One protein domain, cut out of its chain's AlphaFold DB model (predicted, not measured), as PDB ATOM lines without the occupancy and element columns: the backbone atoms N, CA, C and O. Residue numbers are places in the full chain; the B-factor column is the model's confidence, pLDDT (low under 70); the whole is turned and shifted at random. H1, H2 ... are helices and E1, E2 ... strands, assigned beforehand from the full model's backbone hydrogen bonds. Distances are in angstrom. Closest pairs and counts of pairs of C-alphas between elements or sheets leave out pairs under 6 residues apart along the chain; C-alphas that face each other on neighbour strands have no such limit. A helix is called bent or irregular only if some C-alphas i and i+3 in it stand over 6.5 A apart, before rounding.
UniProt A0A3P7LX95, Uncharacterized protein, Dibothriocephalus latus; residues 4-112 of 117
ATOM      1  N   ASP A   4      52.423  35.277 -14.699       51.38
ATOM      2  CA  ASP A   4      51.828  36.490 -15.274       51.38
ATOM      3  C   ASP A   4      50.864  37.192 -14.302       51.38
ATOM      4  O   ASP A   4      50.750  38.417 -14.289       51.38
ATOM      5  N   GLY A   5      50.223  36.424 -13.414       50.47
ATOM      6  CA  GLY A   5      49.370  36.971 -12.355       50.47
ATOM      7  C   GLY A   5      50.147  37.641 -11.216       50.47
ATOM      8  O   GLY A   5      49.635  38.572 -10.596       50.47
ATOM      9  N   ASP A   6      51.383  37.206 -10.953       48.84
ATOM     10  CA  ASP A   6      52.196  37.718  -9.842       48.84
ATOM     11  C   ASP A   6      52.874  39.050 -10.228       48.84
ATOM     12  O   ASP A   6      53.005  39.943  -9.390       48.84
ATOM     13  N   GLU A   7      53.236  39.239 -11.504       55.28
ATOM     14  CA  GLU A   7      53.749  40.520 -12.016       55.28
ATOM     15  C   GLU A   7      52.667  41.601 -12.103       55.28
ATOM     16  O   GLU A   7      52.896  42.727 -11.663       55.28
ATOM     17  N   ALA A   8      51.474  41.263 -12.606       54.06
ATOM     18  CA  ALA A   8      50.353  42.202 -12.676       54.06
ATOM     19  C   ALA A   8      49.901  42.666 -11.276       54.06
ATOM     20  O   ALA A   8      49.639  43.850 -11.068       54.06
ATOM     21  N   TYR A   9      49.903  41.760 -10.285       48.56
ATOM     22  CA  TYR A   9      49.673  42.119  -8.882       48.56
ATOM     23  C   TYR A   9      50.741  43.084  -8.346       48.56
ATOM     24  O   TYR A   9      50.408  44.086  -7.715       48.56
ATOM     25  N   ARG A  10      52.029  42.833  -8.632       51.16
ATOM     26  CA  ARG A  10      53.133  43.720  -8.212       51.16
ATOM     27  C   ARG A  10      53.071  45.107  -8.856       51.16
ATOM     28  O   ARG A  10      53.554  46.057  -8.250       51.16
ATOM     29  N   ARG A  11      52.467  45.238 -10.041       59.53
ATOM     30  CA  ARG A  11      52.247  46.526 -10.725       59.53
ATOM     31  C   ARG A  11      51.026  47.309 -10.217       59.53
ATOM     32  O   ARG A  11      50.797  48.420 -10.683       59.53
ATOM     33  N   GLY A  12      50.259  46.779  -9.258       40.81
ATOM     34  CA  GLY A  12      49.103  47.480  -8.682       40.81
ATOM     35  C   GLY A  12      47.902  47.588  -9.631       40.81
ATOM     36  O   GLY A  12      47.009  48.407  -9.415       40.81
ATOM     37  N   GLU A  13      47.862  46.763 -10.679       45.06
ATOM     38  CA  GLU A  13      46.797  46.740 -11.682       45.06
ATOM     39  C   GLU A  13      45.553  46.011 -11.124       45.06
ATOM     40  O   GLU A  13      45.235  44.880 -11.487       45.06
ATOM     41  N   GLY A  14      44.841  46.664 -10.197       44.22
ATOM     42  CA  GLY A  14      43.595  46.174  -9.593       44.22
ATOM     43  C   GLY A  14      43.760  44.968  -8.653       44.22
ATOM     44  O   GLY A  14      44.843  44.421  -8.480       44.22
ATOM     45  N   PHE A  15      42.663  44.547  -8.009       42.69
ATOM     46  CA  PHE A  15      42.622  43.390  -7.099       42.69
ATOM     47  C   PHE A  15      42.865  42.065  -7.855       42.69
ATOM     48  O   PHE A  15      41.951  41.274  -8.107       42.69
ATOM     49  N   VAL A  16      44.108  41.804  -8.246       47.75
ATOM     50  CA  VAL A  16      44.573  40.513  -8.752       47.75
ATOM     51  C   VAL A  16      45.130  39.765  -7.554       47.75
ATOM     52  O   VAL A  16      46.252  40.002  -7.141       47.75
ATOM     53  N   ASN A  17      44.347  38.887  -6.924       51.62
ATOM     54  CA  ASN A  17      44.915  38.044  -5.872       51.62
ATOM     55  C   ASN A  17      46.084  37.232  -6.494       51.62
ATOM     56  O   ASN A  17      45.959  36.753  -7.617       51.62
ATOM     57  N   ARG A  18      47.218  37.082  -5.796       52.31
ATOM     58  CA  ARG A  18      48.428  36.366  -6.280       52.31
ATOM     59  C   ARG A  18      48.170  34.915  -6.749       52.31
ATOM     60  O   ARG A  18      48.953  34.332  -7.488       52.31
ATOM     61  N   TRP A  19      47.070  34.323  -6.302       51.78
ATOM     62  CA  TRP A  19      46.565  32.987  -6.635       51.78
ATOM     63  C   TRP A  19      45.537  32.996  -7.771       51.78
ATOM     64  O   TRP A  19      44.984  31.949  -8.111       51.78
ATOM     65  N   LYS A  20      45.264  34.158  -8.372       53.75
ATOM     66  CA  LYS A  20      44.407  34.295  -9.541       53.75
ATOM     67  C   LYS A  20      45.160  33.742 -10.743       53.75
ATOM     68  O   LYS A  20      45.916  34.435 -11.419       53.75
ATOM     69  N   LYS A  21      44.945  32.458 -11.003       57.56
ATOM     70  CA  LYS A  21      45.329  31.840 -12.265       57.56
ATOM     71  C   LYS A  21      44.376  32.369 -13.334       57.56
ATOM     72  O   LYS A  21      43.175  32.110 -13.276       57.56
ATOM     73  N   PHE A  22      44.903  33.142 -14.278       61.31
ATOM     74  CA  PHE A  22      44.177  33.459 -15.499       61.31
ATOM     75  C   PHE A  22      44.144  32.184 -16.332       61.31
ATOM     76  O   PHE A  22      45.168  31.715 -16.822       61.31
ATOM     77  N   TRP A  23      42.978  31.558 -16.361       60.50
ATOM     78  CA  TRP A  23      42.731  30.330 -17.088       60.50
ATOM     79  C   TRP A  23      41.435  30.490 -17.889       60.50
ATOM     80  O   TRP A  23      40.507  31.132 -17.381       60.50
ATOM     81  N   PRO A  24      41.354  29.929 -19.107       64.38
ATOM     82  CA  PRO A  24      42.405  29.201 -19.841       64.38
ATOM     83  C   PRO A  24      43.527  30.108 -20.392       64.38
ATOM     84  O   PRO A  24      43.375  31.329 -20.438       64.38
ATOM     85  N   SER A  25      44.675  29.518 -20.762       70.56
ATOM     86  CA  SER A  25      45.789  30.233 -21.427       70.56
ATOM     87  C   SER A  25      45.411  30.693 -22.834       70.56
ATOM     88  O   SER A  25      45.845  31.749 -23.284       70.56
ATOM     89  N   GLU A  26      44.555  29.921 -23.494       79.56
ATOM     90  CA  GLU A  26      43.907  30.253 -24.755       79.56
ATOM     91  C   GLU A  26      42.402  30.190 -24.521       79.56
ATOM     92  O   GLU A  26      41.906  29.204 -23.989       79.56
ATOM     93  N   CYS A  27      41.685  31.264 -24.848       85.50
ATOM     94  CA  CYS A  27      40.240  31.352 -24.647       85.50
ATOM     95  C   CYS A  27      39.532  31.127 -25.979       85.50
ATOM     96  O   CYS A  27      39.609  31.989 -26.858       85.50
ATOM     97  N   HIS A  28      38.811  30.016 -26.102       89.56
ATOM     98  CA  HIS A  28      37.995  29.706 -27.278       89.56
ATOM     99  C   HIS A  28      36.637  30.423 -27.241       89.56
ATOM    100  O   HIS A  28      35.937  30.505 -28.250       89.56
ATOM    101  N   GLY A  29      36.252  30.957 -26.078       88.94
ATOM    102  CA  GLY A  29      35.033  31.738 -25.905       88.94
ATOM    103  C   GLY A  29      35.203  33.225 -26.213       88.94
ATOM    104  O   GLY A  29      35.561  33.629 -27.317       88.94
ATOM    105  N   LYS A  30      34.867  34.088 -25.244       89.12
ATOM    106  CA  LYS A  30      34.909  35.551 -25.430       89.12
ATOM    107  C   LYS A  30      35.742  36.247 -24.367       89.12
ATOM    108  O   LYS A  30      35.473  36.134 -23.176       89.12
ATOM    109  N   TRP A  31      36.667  37.096 -24.802       85.62
ATOM    110  CA  TRP A  31      37.370  38.015 -23.911       85.62
ATOM    111  C   TRP A  31      36.507  39.223 -23.555       85.62
ATOM    112  O   TRP A  31      35.951  39.904 -24.419       85.62
ATOM    113  N   ARG A  32      36.421  39.536 -22.261       79.44
ATOM    114  CA  ARG A  32      35.806  40.773 -21.757       79.44
ATOM    115  C   ARG A  32      36.602  41.263 -20.553       79.44
ATOM    116  O   ARG A  32      36.767  40.497 -19.611       79.44
ATOM    117  N   HIS A  33      37.060  42.513 -20.548       77.94
ATOM    118  CA  HIS A  33      37.853  43.079 -19.440       77.94
ATOM    119  C   HIS A  33      39.039  42.186 -19.026       77.94
ATOM    120  O   HIS A  33      39.231  41.928 -17.843       77.94
ATOM    121  N   LEU A  34      39.776  41.649 -20.008       75.12
ATOM    122  CA  LEU A  34      40.925  40.756 -19.784       75.12
ATOM    123  C   LEU A  34      40.593  39.458 -19.017       75.12
ATOM    124  O   LEU A  34      41.471  38.817 -18.450       75.12
ATOM    125  N   VAL A  35      39.320  39.051 -18.999       78.62
ATOM    126  CA  VAL A  35      38.865  37.777 -18.426       78.62
ATOM    127  C   VAL A  35      38.117  36.988 -19.495       78.62
ATOM    128  O   VAL A  35      37.198  37.524 -20.129       78.62
ATOM    129  N   CYS A  36      38.506  35.727 -19.669       85.00
ATOM    130  CA  CYS A  36      37.853  34.790 -20.572       85.00
ATOM    131  C   CYS A  36      36.458  34.417 -20.052       85.00
ATOM    132  O   CYS A  36      36.266  34.145 -18.866       85.00
ATOM    133  N   ILE A  37      35.483  34.430 -20.952       90.38
ATOM    134  CA  ILE A  37      34.182  33.781 -20.799       90.38
ATOM    135  C   ILE A  37      34.320  32.441 -21.521       90.38
ATOM    136  O   ILE A  37      34.371  32.472 -22.754       90.38
ATOM    137  N   PRO A  38      34.442  31.317 -20.800       90.44
ATOM    138  CA  PRO A  38      34.869  30.052 -21.377       90.44
ATOM    139  C   PRO A  38      33.745  29.353 -22.151       90.44
ATOM    140  O   PRO A  38      32.560  29.516 -21.831       90.44
ATOM    141  N   THR A  39      34.138  28.556 -23.144       92.25
ATOM    142  CA  THR A  39      33.339  27.479 -23.752       92.25
ATOM    143  C   THR A  39      33.442  26.187 -22.930       92.25
ATOM    144  O   THR A  39      34.182  26.112 -21.953       92.25
ATOM    145  N   LEU A  40      32.725  25.132 -23.331       90.12
ATOM    146  CA  LEU A  40      32.907  23.799 -22.739       90.12
ATOM    147  C   LEU A  40      34.306  23.218 -22.989       90.12
ATOM    148  O   LEU A  40      34.840  22.538 -22.119       90.12
ATOM    149  N   GLU A  41      34.897  23.494 -24.151       90.25
ATOM    150  CA  GLU A  41      36.255  23.055 -24.494       90.25
ATOM    151  C   GLU A  41      37.284  23.703 -23.569       90.25
ATOM    152  O   GLU A  41      38.122  23.012 -22.991       90.25
ATOM    153  N   ASP A  42      37.128  25.009 -23.324       88.38
ATOM    154  CA  ASP A  42      37.919  25.726 -22.329       88.38
ATOM    155  C   ASP A  42      37.799  25.059 -20.950       88.38
ATOM    156  O   ASP A  42      38.787  25.000 -20.226       88.38
ATOM    157  N   LEU A  43      36.616  24.529 -20.595       87.38
ATOM    158  CA  LEU A  43      36.337  23.909 -19.296       87.38
ATOM    159  C   LEU A  43      36.754  22.440 -19.148       87.38
ATOM    160  O   LEU A  43      36.857  21.955 -18.018       87.38
ATOM    161  N   GLN A  44      37.046  21.734 -20.240       86.00
ATOM    162  CA  GLN A  44      37.317  20.294 -20.225       86.00
ATOM    163  C   GLN A  44      38.381  19.863 -19.189       86.00
ATOM    164  O   GLN A  44      38.144  18.884 -18.476       86.00
ATOM    165  N   PRO A  45      39.513  20.578 -19.001       82.00
ATOM    166  CA  PRO A  45      40.510  20.204 -17.993       82.00
ATOM    167  C   PRO A  45      40.022  20.314 -16.539       82.00
ATOM    168  O   PRO A  45      40.613  19.695 -15.651       82.00
ATOM    169  N   ALA A  46      38.975  21.105 -16.277       80.06
ATOM    170  CA  ALA A  46      38.373  21.245 -14.952       80.06
ATOM    171  C   ALA A  46      37.397  20.100 -14.634       80.06
ATOM    172  O   ALA A  46      37.213  19.770 -13.460       80.06
ATOM    173  N   PHE A  47      36.837  19.443 -15.657       84.81
ATOM    174  CA  PHE A  47      35.896  18.326 -15.525       84.81
ATOM    175  C   PHE A  47      36.588  16.996 -15.210       84.81
ATOM    176  O   PHE A  47      36.443  15.987 -15.899       84.81
ATOM    177  N   ARG A  48      37.350  16.982 -14.117       81.19
ATOM    178  CA  ARG A  48      38.068  15.814 -13.598       81.19
ATOM    179  C   ARG A  48      37.748  15.590 -12.128       81.19
ATOM    180  O   ARG A  48      37.532  16.532 -11.370       81.19
ATOM    181  N   LEU A  49      37.784  14.328 -11.702       74.94
ATOM    182  CA  LEU A  49      37.585  13.954 -10.298       74.94
ATOM    183  C   LEU A  49      38.544  14.710  -9.361       74.94
ATOM    184  O   LEU A  49      38.129  15.156  -8.289       74.94
ATOM    185  N   GLN A  50      39.793  14.898  -9.800       73.44
ATOM    186  CA  GLN A  50      40.868  15.561  -9.059       73.44
ATOM    187  C   GLN A  50      41.183  16.934  -9.662       73.44
ATOM    188  O   GLN A  50      42.134  17.089 -10.428       73.44
ATOM    189  N   SER A  51      40.362  17.932  -9.345       73.31
ATOM    190  CA  SER A  51      40.608  19.320  -9.740       73.31
ATOM    191  C   SER A  51      41.050  20.147  -8.522       73.31
ATOM    192  O   SER A  51      40.294  20.200  -7.550       73.31
ATOM    193  N   PRO A  52      42.247  20.772  -8.518       70.12
ATOM    194  CA  PRO A  52      42.646  21.744  -7.500       70.12
ATOM    195  C   PRO A  52      41.905  23.083  -7.645       70.12
ATOM    196  O   PRO A  52      41.962  23.920  -6.746       70.12
ATOM    197  N   GLU A  53      41.236  23.318  -8.775       74.81
ATOM    198  CA  GLU A  53      40.431  24.508  -9.009       74.81
ATOM    199  C   GLU A  53      39.065  24.399  -8.297       74.81
ATOM    200  O   GLU A  53      38.231  23.567  -8.647       74.81
ATOM    201  N   LEU A  54      38.835  25.257  -7.292       73.00
ATOM    202  CA  LEU A  54      37.586  25.295  -6.508       73.00
ATOM    203  C   LEU A  54      36.486  26.148  -7.150       73.00
ATOM    204  O   LEU A  54      35.303  25.899  -6.939       73.00
ATOM    205  N   PHE A  55      36.879  27.173  -7.904       76.62
ATOM    206  CA  PHE A  55      35.974  28.129  -8.529       76.62
ATOM    207  C   PHE A  55      36.444  28.437  -9.944       76.62
ATOM    208  O   PHE A  55      37.647  28.499 -10.211       76.62
ATOM    209  N   ILE A  56      35.486  28.687 -10.830       79.56
ATOM    210  CA  ILE A  56      35.721  29.071 -12.220       79.56
ATOM    211  C   ILE A  56      35.143  30.470 -12.424       79.56
ATOM    212  O   ILE A  56      34.045  30.778 -11.965       79.56
ATOM    213  N   ASN A  57      35.899  31.326 -13.109       82.12
ATOM    214  CA  ASN A  57      35.489  32.680 -13.461       82.12
ATOM    215  C   ASN A  57      35.830  32.925 -14.950       82.12
ATOM    216  O   ASN A  57      36.970  32.681 -15.328       82.12
ATOM    217  N   LYS A  58      34.929  33.405 -15.823       83.88
ATOM    218  CA  LYS A  58      33.595  33.977 -15.541       83.88
ATOM    219  C   LYS A  58      32.453  33.351 -16.333       83.88
ATOM    220  O   LYS A  58      32.598  33.065 -17.516       83.88
ATOM    221  N   PHE A  59      31.282  33.273 -15.711       88.00
ATOM    222  CA  PHE A  59      30.025  32.935 -16.378       88.00
ATOM    223  C   PHE A  59      29.189  34.192 -16.611       88.00
ATOM    224  O   PHE A  59      29.140  35.092 -15.773       88.00
ATOM    225  N   VAL A  60      28.550  34.269 -17.775       91.56
ATOM    226  CA  VAL A  60      27.676  35.367 -18.181       91.56
ATOM    227  C   VAL A  60      26.460  34.765 -18.877       91.56
ATOM    228  O   VAL A  60      26.570  34.265 -19.994       91.56
ATOM    229  N   MET A  61      25.289  34.862 -18.240       89.88
ATOM    230  CA  MET A  61      24.060  34.163 -18.656       89.88
ATOM    231  C   MET A  61      23.718  34.316 -20.144       89.88
ATOM    232  O   MET A  61      23.400  33.342 -20.808       89.88
ATOM    233  N   HIS A  62      23.840  35.519 -20.709       91.31
ATOM    234  CA  HIS A  62      23.502  35.766 -22.118       91.31
ATOM    235  C   HIS A  62      24.591  35.332 -23.118       91.31
ATOM    236  O   HIS A  62      24.423  35.523 -24.321       91.31
ATOM    237  N   LEU A  63      25.732  34.817 -22.649       89.75
ATOM    238  CA  LEU A  63      26.861  34.406 -23.491       89.75
ATOM    239  C   LEU A  63      27.161  32.915 -23.379       89.75
ATOM    240  O   LEU A  63      27.475  32.300 -24.394       89.75
ATOM    241  N   ASN A  64      27.095  32.348 -22.176       92.19
ATOM    242  CA  ASN A  64      27.492  30.966 -21.935       92.19
ATOM    243  C   ASN A  64      26.630  30.253 -20.878       92.19
ATOM    244  O   ASN A  64      27.153  29.435 -20.129       92.19
ATOM    245  N   SER A  65      25.316  30.520 -20.828       94.00
ATOM    246  CA  SER A  65      24.394  29.789 -19.933       94.00
ATOM    247  C   SER A  65      24.503  28.270 -20.086       94.00
ATOM    248  O   SER A  65      24.664  27.581 -19.097       94.00
ATOM    249  N   HIS A  66      24.563  27.755 -21.316       93.38
ATOM    250  CA  HIS A  66      24.741  26.319 -21.572       93.38
ATOM    251  C   HIS A  66      26.030  25.736 -20.959       93.38
ATOM    252  O   HIS A  66      26.074  24.568 -20.594       93.38
ATOM    253  N   VAL A  67      27.095  26.538 -20.847       92.56
ATOM    254  CA  VAL A  67      28.346  26.124 -20.192       92.56
ATOM    255  C   VAL A  67      28.146  26.052 -18.681       92.56
ATOM    256  O   VAL A  67      28.674  25.144 -18.042       92.56
ATOM    257  N   LEU A  68      27.380  26.992 -18.118       91.25
ATOM    258  CA  LEU A  68      27.001  26.974 -16.708       91.25
ATOM    259  C   LEU A  68      26.152  25.738 -16.389       91.25
ATOM    260  O   LEU A  68      26.510  25.022 -15.462       91.25
ATOM    261  N   ASP A  69      25.125  25.453 -17.193       93.44
ATOM    262  CA  ASP A  69      24.217  24.315 -16.988       93.44
ATOM    263  C   ASP A  69      24.995  22.986 -16.951       93.44
ATOM    264  O   ASP A  69      24.912  22.225 -15.992       93.44
ATOM    265  N   VAL A  70      25.869  22.747 -17.937       92.69
ATOM    266  CA  VAL A  70      26.705  21.531 -17.981       92.69
ATOM    267  C   VAL A  70      27.698  21.470 -16.815       92.69
ATOM    268  O   VAL A  70      27.998  20.390 -16.307       92.69
ATOM    269  N   THR A  71      28.234  22.616 -16.387       90.12
ATOM    270  CA  THR A  71      29.145  22.673 -15.232       90.12
ATOM    271  C   THR A  71      28.414  22.327 -13.937       90.12
ATOM    272  O   THR A  71      28.984  21.650 -13.079       90.12
ATOM    273  N   GLU A  72      27.171  22.784 -13.795       91.19
ATOM    274  CA  GLU A  72      26.305  22.477 -12.660       91.19
ATOM    275  C   GLU A  72      25.952  20.984 -12.622       91.19
ATOM    276  O   GLU A  72      26.192  20.333 -11.601       91.19
ATOM    277  N   ASP A  73      25.504  20.420 -13.745       92.69
ATOM    278  CA  ASP A  73      25.203  18.988 -13.868       92.69
ATOM    279  C   ASP A  73      26.427  18.130 -13.524       92.69
ATOM    280  O   ASP A  73      26.360  17.241 -12.672       92.69
ATOM    281  N   TRP A  74      27.589  18.452 -14.105       90.38
ATOM    282  CA  TRP A  74      28.839  17.748 -13.814       90.38
ATOM    283  C   TRP A  74      29.201  17.795 -12.324       90.38
ATOM    284  O   TRP A  74      29.673  16.803 -11.757       90.38
ATOM    285  N   PHE A  75      28.995  18.941 -11.673       88.31
ATOM    286  CA  PHE A  75      29.291  19.104 -10.255       88.31
ATOM    287  C   PHE A  75      28.390  18.221  -9.386       88.31
ATOM    288  O   PHE A  75      28.901  17.524  -8.501       88.31
ATOM    289  N   TYR A  76      27.081  18.204  -9.644       90.62
ATOM    290  CA  TYR A  76      26.149  17.363  -8.894       90.62
ATOM    291  C   TYR A  76      26.357  15.873  -9.165       90.62
ATOM    292  O   TYR A  76      26.370  15.083  -8.217       90.62
ATOM    293  N   ASP A  77      26.623  15.483 -10.411       90.19
ATOM    294  CA  ASP A  77      26.958  14.102 -10.764       90.19
ATOM    295  C   ASP A  77      28.224  13.636 -10.051       90.19
ATOM    296  O   ASP A  77      28.270  12.537  -9.485       90.19
ATOM    297  N   ARG A  78      29.248  14.497 -10.004       86.12
ATOM    298  CA  ARG A  78      30.474  14.238  -9.250       86.12
ATOM    299  C   ARG A  78      30.174  14.062  -7.766       86.12
ATOM    300  O   ARG A  78      30.649  13.092  -7.181       86.12
ATOM    301  N   GLN A  79      29.394  14.948  -7.146       84.81
ATOM    302  CA  GLN A  79      29.019  14.797  -5.736       84.81
ATOM    303  C   GLN A  79      28.278  13.482  -5.484       84.81
ATOM    304  O   GLN A  79      28.644  12.732  -4.579       84.81
ATOM    305  N   ALA A  80      27.278  13.164  -6.305       88.62
ATOM    306  CA  ALA A  80      26.509  11.933  -6.190       88.62
ATOM    307  C   ALA A  80      27.393  10.689  -6.354       88.62
ATOM    308  O   ALA A  80      27.236   9.705  -5.627       88.62
ATOM    309  N   TRP A  81      28.351  10.727  -7.285       87.50
ATOM    310  CA  TRP A  81      29.341   9.669  -7.443       87.50
ATOM    311  C   TRP A  81      30.210   9.523  -6.191       87.50
ATOM    312  O   TRP A  81      30.377   8.404  -5.709       87.50
ATOM    313  N   LEU A  82      30.689  10.627  -5.611       82.25
ATOM    314  CA  LEU A  82      31.519  10.617  -4.401       82.25
ATOM    315  C   LEU A  82      30.789  10.072  -3.180       82.25
ATOM    316  O   LEU A  82      31.355   9.271  -2.439       82.25
ATOM    317  N   TYR A  83      29.516  10.427  -3.006       84.44
ATOM    318  CA  TYR A  83      28.690   9.866  -1.937       84.44
ATOM    319  C   TYR A  83      28.572   8.339  -2.027       84.44
ATOM    320  O   TYR A  83      28.504   7.678  -0.991       84.44
ATOM    321  N   ARG A  84      28.581   7.772  -3.240       88.88
ATOM    322  CA  ARG A  84      28.528   6.319  -3.475       88.88
ATOM    323  C   ARG A  84      29.888   5.619  -3.372       88.88
ATOM    324  O   ARG A  84      29.914   4.402  -3.223       88.88
ATOM    325  N   HIS A  85      30.997   6.357  -3.433       87.25
ATOM    326  CA  HIS A  85      32.364   5.818  -3.481       87.25
ATOM    327  C   HIS A  85      33.236   6.401  -2.358       87.25
ATOM    328  O   HIS A  85      34.325   6.916  -2.594       87.25
ATOM    329  N   GLN A  86      32.761   6.309  -1.111       77.19
ATOM    330  CA  GLN A  86      33.435   6.872   0.075       77.19
ATOM    331  C   GLN A  86      34.812   6.252   0.370       77.19
ATOM    332  O   GLN A  86      35.605   6.818   1.114       77.19
ATOM    333  N   ASN A  87      35.101   5.090  -0.214       79.88
ATOM    334  CA  ASN A  87      36.396   4.420  -0.146       79.88
ATOM    335  C   ASN A  87      37.439   4.997  -1.122       79.88
ATOM    336  O   ASN A  87      38.592   4.569  -1.095       79.88
ATOM    337  N   VAL A  88      37.059   5.942  -1.988       73.56
ATOM    338  CA  VAL A  88      37.969   6.610  -2.921       73.56
ATOM    339  C   VAL A  88      38.460   7.920  -2.311       73.56
ATOM    340  O   VAL A  88      37.725   8.902  -2.216       73.56
ATOM    341  N   THR A  89      39.743   7.966  -1.951       65.38
ATOM    342  CA  THR A  89      40.396   9.211  -1.535       65.38
ATOM    343  C   THR A  89      40.713  10.052  -2.770       65.38
ATOM    344  O   THR A  89      41.596   9.721  -3.560       65.38
ATOM    345  N   LEU A  90      39.975  11.150  -2.946       62.03
ATOM    346  CA  LEU A  90      40.032  11.994  -4.144       62.03
ATOM    347  C   LEU A  90      41.383  12.659  -4.404       62.03
ATOM    348  O   LEU A  90      41.668  12.989  -5.544       62.03
ATOM    349  N   ALA A  91      42.220  12.836  -3.397       63.06
ATOM    350  CA  ALA A  91      43.647  13.045  -3.565       63.06
ATOM    351  C   ALA A  91      44.299  12.762  -2.208       63.06
ATOM    352  O   ALA A  91      43.702  13.120  -1.187       63.06
ATOM    353  N   PRO A  92      45.480  12.124  -2.153       67.25
ATOM    354  CA  PRO A  92      46.225  12.050  -0.901       67.25
ATOM    355  C   PRO A  92      46.391  13.470  -0.346       67.25
ATOM    356  O   PRO A  92      46.558  14.405  -1.131       67.25
ATOM    357  N   LEU A  93      46.320  13.650   0.980       70.81
ATOM    358  CA  LEU A  93      46.490  14.968   1.618       70.81
ATOM    359  C   LEU A  93      47.723  15.700   1.062       70.81
ATOM    360  O   LEU A  93      47.657  16.886   0.750       70.81
ATOM    361  N   GLU A  94      48.784  14.935   0.810       76.44
ATOM    362  CA  GLU A  94      50.030  15.356   0.174       76.44
ATOM    363  C   GLU A  94      49.832  16.127  -1.143       76.44
ATOM    364  O   GLU A  94      50.576  17.063  -1.429       76.44
ATOM    365  N   PHE A  95      48.836  15.783  -1.968       78.56
ATOM    366  CA  PHE A  95      48.536  16.522  -3.197       78.56
ATOM    367  C   PHE A  95      48.144  17.970  -2.886       78.56
ATOM    368  O   PHE A  95      48.681  18.899  -3.492       78.56
ATOM    369  N   PHE A  96      47.236  18.162  -1.924       75.31
ATOM    370  CA  PHE A  96      46.762  19.485  -1.522       75.31
ATOM    371  C   PHE A  96      47.822  20.243  -0.720       75.31
ATOM    372  O   PHE A  96      48.041  21.426  -0.975       75.31
ATOM    373  N   GLU A  97      48.543  19.566   0.174       77.69
ATOM    374  CA  GLU A  97      49.678  20.129   0.917       77.69
ATOM    375  C   GLU A  97      50.771  20.658  -0.009       77.69
ATOM    376  O   GLU A  97      51.427  21.655   0.290       77.69
ATOM    377  N   ASN A  98      50.956  20.020  -1.166       77.06
ATOM    378  CA  ASN A  98      51.945  20.440  -2.142       77.06
ATOM    379  C   ASN A  98      51.522  21.635  -3.001       77.06
ATOM    380  O   ASN A  98      52.370  22.176  -3.722       77.06
ATOM    381  N   LEU A  99      50.269  22.095  -2.906       73.44
ATOM    382  CA  LEU A  99      49.811  23.262  -3.648       73.44
ATOM    383  C   LEU A  99      50.527  24.532  -3.151       73.44
ATOM    384  O   LEU A  99      50.618  24.761  -1.941       73.44
ATOM    385  N   PRO A 100      51.006  25.409  -4.057       72.56
ATOM    386  CA  PRO A 100      51.796  26.585  -3.682       72.56
ATOM    387  C   PRO A 100      51.131  27.501  -2.646       72.56
ATOM    388  O   PRO A 100      51.815  28.068  -1.798       72.56
ATOM    389  N   HIS A 101      49.802  27.635  -2.697       68.81
ATOM    390  CA  HIS A 101      49.047  28.458  -1.754       68.81
ATOM    391  C   HIS A 101      48.944  27.826  -0.368       68.81
ATOM    392  O   HIS A 101      49.040  28.551   0.618       68.81
ATOM    393  N   VAL A 102      48.802  26.499  -0.283       72.06
ATOM    394  CA  VAL A 102      48.783  25.782   0.997       72.06
ATOM    395  C   VAL A 102      50.148  25.911   1.658       72.06
ATOM    396  O   VAL A 102      50.226  26.436   2.761       72.06
ATOM    397  N   LYS A 103      51.236  25.602   0.939       73.25
ATOM    398  CA  LYS A 103      52.611  25.805   1.435       73.25
ATOM    399  C   LYS A 103      52.861  27.229   1.922       73.25
ATOM    400  O   LYS A 103      53.438  27.425   2.986       73.25
ATOM    401  N   TYR A 104      52.424  28.226   1.152       70.69
ATOM    402  CA  TYR A 104      52.576  29.628   1.532       70.69
ATOM    403  C   TYR A 104      51.834  29.964   2.831       70.69
ATOM    404  O   TYR A 104      52.419  30.598   3.708       70.69
ATOM    405  N   GLN A 105      50.570  29.548   2.962       70.50
ATOM    406  CA  GLN A 105      49.783  29.812   4.167       70.50
ATOM    407  C   GLN A 105      50.362  29.072   5.371       70.50
ATOM    408  O   GLN A 105      50.639  29.718   6.374       70.50
ATOM    409  N   THR A 106      50.653  27.773   5.239       72.50
ATOM    410  CA  THR A 106      51.250  26.949   6.299       72.50
ATOM    411  C   THR A 106      52.540  27.575   6.824       72.50
ATOM    412  O   THR A 106      52.662  27.802   8.027       72.50
ATOM    413  N   ASN A 107      53.452  27.971   5.930       73.62
ATOM    414  CA  ASN A 107      54.701  28.640   6.304       73.62
ATOM    415  C   ASN A 107      54.473  29.998   6.977       73.62
ATOM    416  O   ASN A 107      55.284  30.417   7.796       73.62
ATOM    417  N   ARG A 108      53.400  30.717   6.639       68.06
ATOM    418  CA  ARG A 108      53.082  31.996   7.277       68.06
ATOM    419  C   ARG A 108      52.547  31.798   8.692       68.06
ATOM    420  O   ARG A 108      52.984  32.524   9.573       68.06
ATOM    421  N   THR A 109      51.671  30.817   8.914       61.00
ATOM    422  CA  THR A 109      51.163  30.458  10.253       61.00
ATOM    423  C   THR A 109      52.262  29.981  11.193       61.00
ATOM    424  O   THR A 109      52.252  30.353  12.356       61.00
ATOM    425  N   ILE A 110      53.241  29.220  10.691       59.25
ATOM    426  CA  ILE A 110      54.390  28.753  11.489       59.25
ATOM    427  C   ILE A 110      55.280  29.924  11.950       59.25
ATOM    428  O   ILE A 110      55.959  29.822  12.963       59.25
ATOM    429  N   ASN A 111      55.260  31.045  11.226       52.88
ATOM    430  CA  ASN A 111      56.073  32.227  11.515       52.88
ATOM    431  C   ASN A 111      55.289  33.356  12.216       52.88
ATOM    432  O   ASN A 111      55.770  34.489  12.245       52.88
ATOM    433  N   ILE A 112      54.088  33.091  12.747       54.47
ATOM    434  CA  ILE A 112      53.398  34.042  13.629       54.47
ATOM    435  C   ILE A 112      54.007  33.870  15.030       54.47
ATOM    436  O   ILE A 112      53.907  32.772  15.576       54.47
TER     437      ILE A 112
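AT A GLANCE: This is residues 4 to 112 of the 117 residues of an uncharacterized protein of Dibothriocephalus latus (UniProt A0A3P7LX95). This is an open, flat, loosely built frame: the long helix H3 makes one side, with the short H2 beside it and the small hairpin of E1 and E2 near its beginning, while H1, H4 and H5 stand on the far side. No helix touches another, and residues 47 to 60 loop through the middle. The printed part has 109 residues, mostly helix in its named elements, in the order H1 E1 E2 H2 H3 H4 H5; the two strands are antiparallel. It is loose, with a radius of gyration of the C-alphas of 16.7 A, and spans 45 by 43 by 19 A.

HOW THE PARTS SIT: Start at the hairpin of E1, residues 30 to 32, and E2, residues 35 to 37, where N 30 and O 37 are 3.0 A apart and N 37 and O 30 are 2.8 A apart, within hydrogen-bond range. From E2, look to H3, residues 61 to 84: the closest C-alphas, of Ile 37 and Asn 64, are 7.3 A apart. H2, residues 40 to 46, is close to H3 but not clearly touching, with the C-alphas of Leu 40 and Val 67 closest at 5.7 A; they run the same way at a shallow tilt of 32 degrees, only just short of steep. H4, residues 93 to 97, and H5, residues 100 to 110, are close but not clearly touching, closest at the C-alphas of Glu 97 and Lys 103, 6.4 A. H1, residues 4 to 10, is apart from E2 and the other helices. Every O i to N i+4 pair is within hydrogen-bond range in H1, H4 and H5, against 18 of 20 in H3 and 1 of 3 in H2, where 3 of 4 O i to N i+3 pairs are.

IN THESE COORDINATES: Find C-alpha 61 at (24.060, 34.163, -18.656); from there H3 runs 32.0 A to C-alpha 84 at (28.528, 6.319, -3.475), with a kink of 35 degrees near residue 68. H3 is irregular at C-alphas 63 and 66, 8.6 A apart, and H2 at 42 and 45, 7.5 A apart. H5 runs 15.5 A to C-alpha 110 at (54.390, 28.753, 11.489).

THE WHOLE: The two C-alphas farthest apart, of Arg 11 and Arg 84, are 47.2 A apart. The printed part has no cut; the links H1 to E1 and H2 to H3 are long. Residues 83 to 88 and 107 to 112 stand free. The model's pLDDT is under 70 at residues 4 to 24, 89 to 92, 101 and 108 to 112.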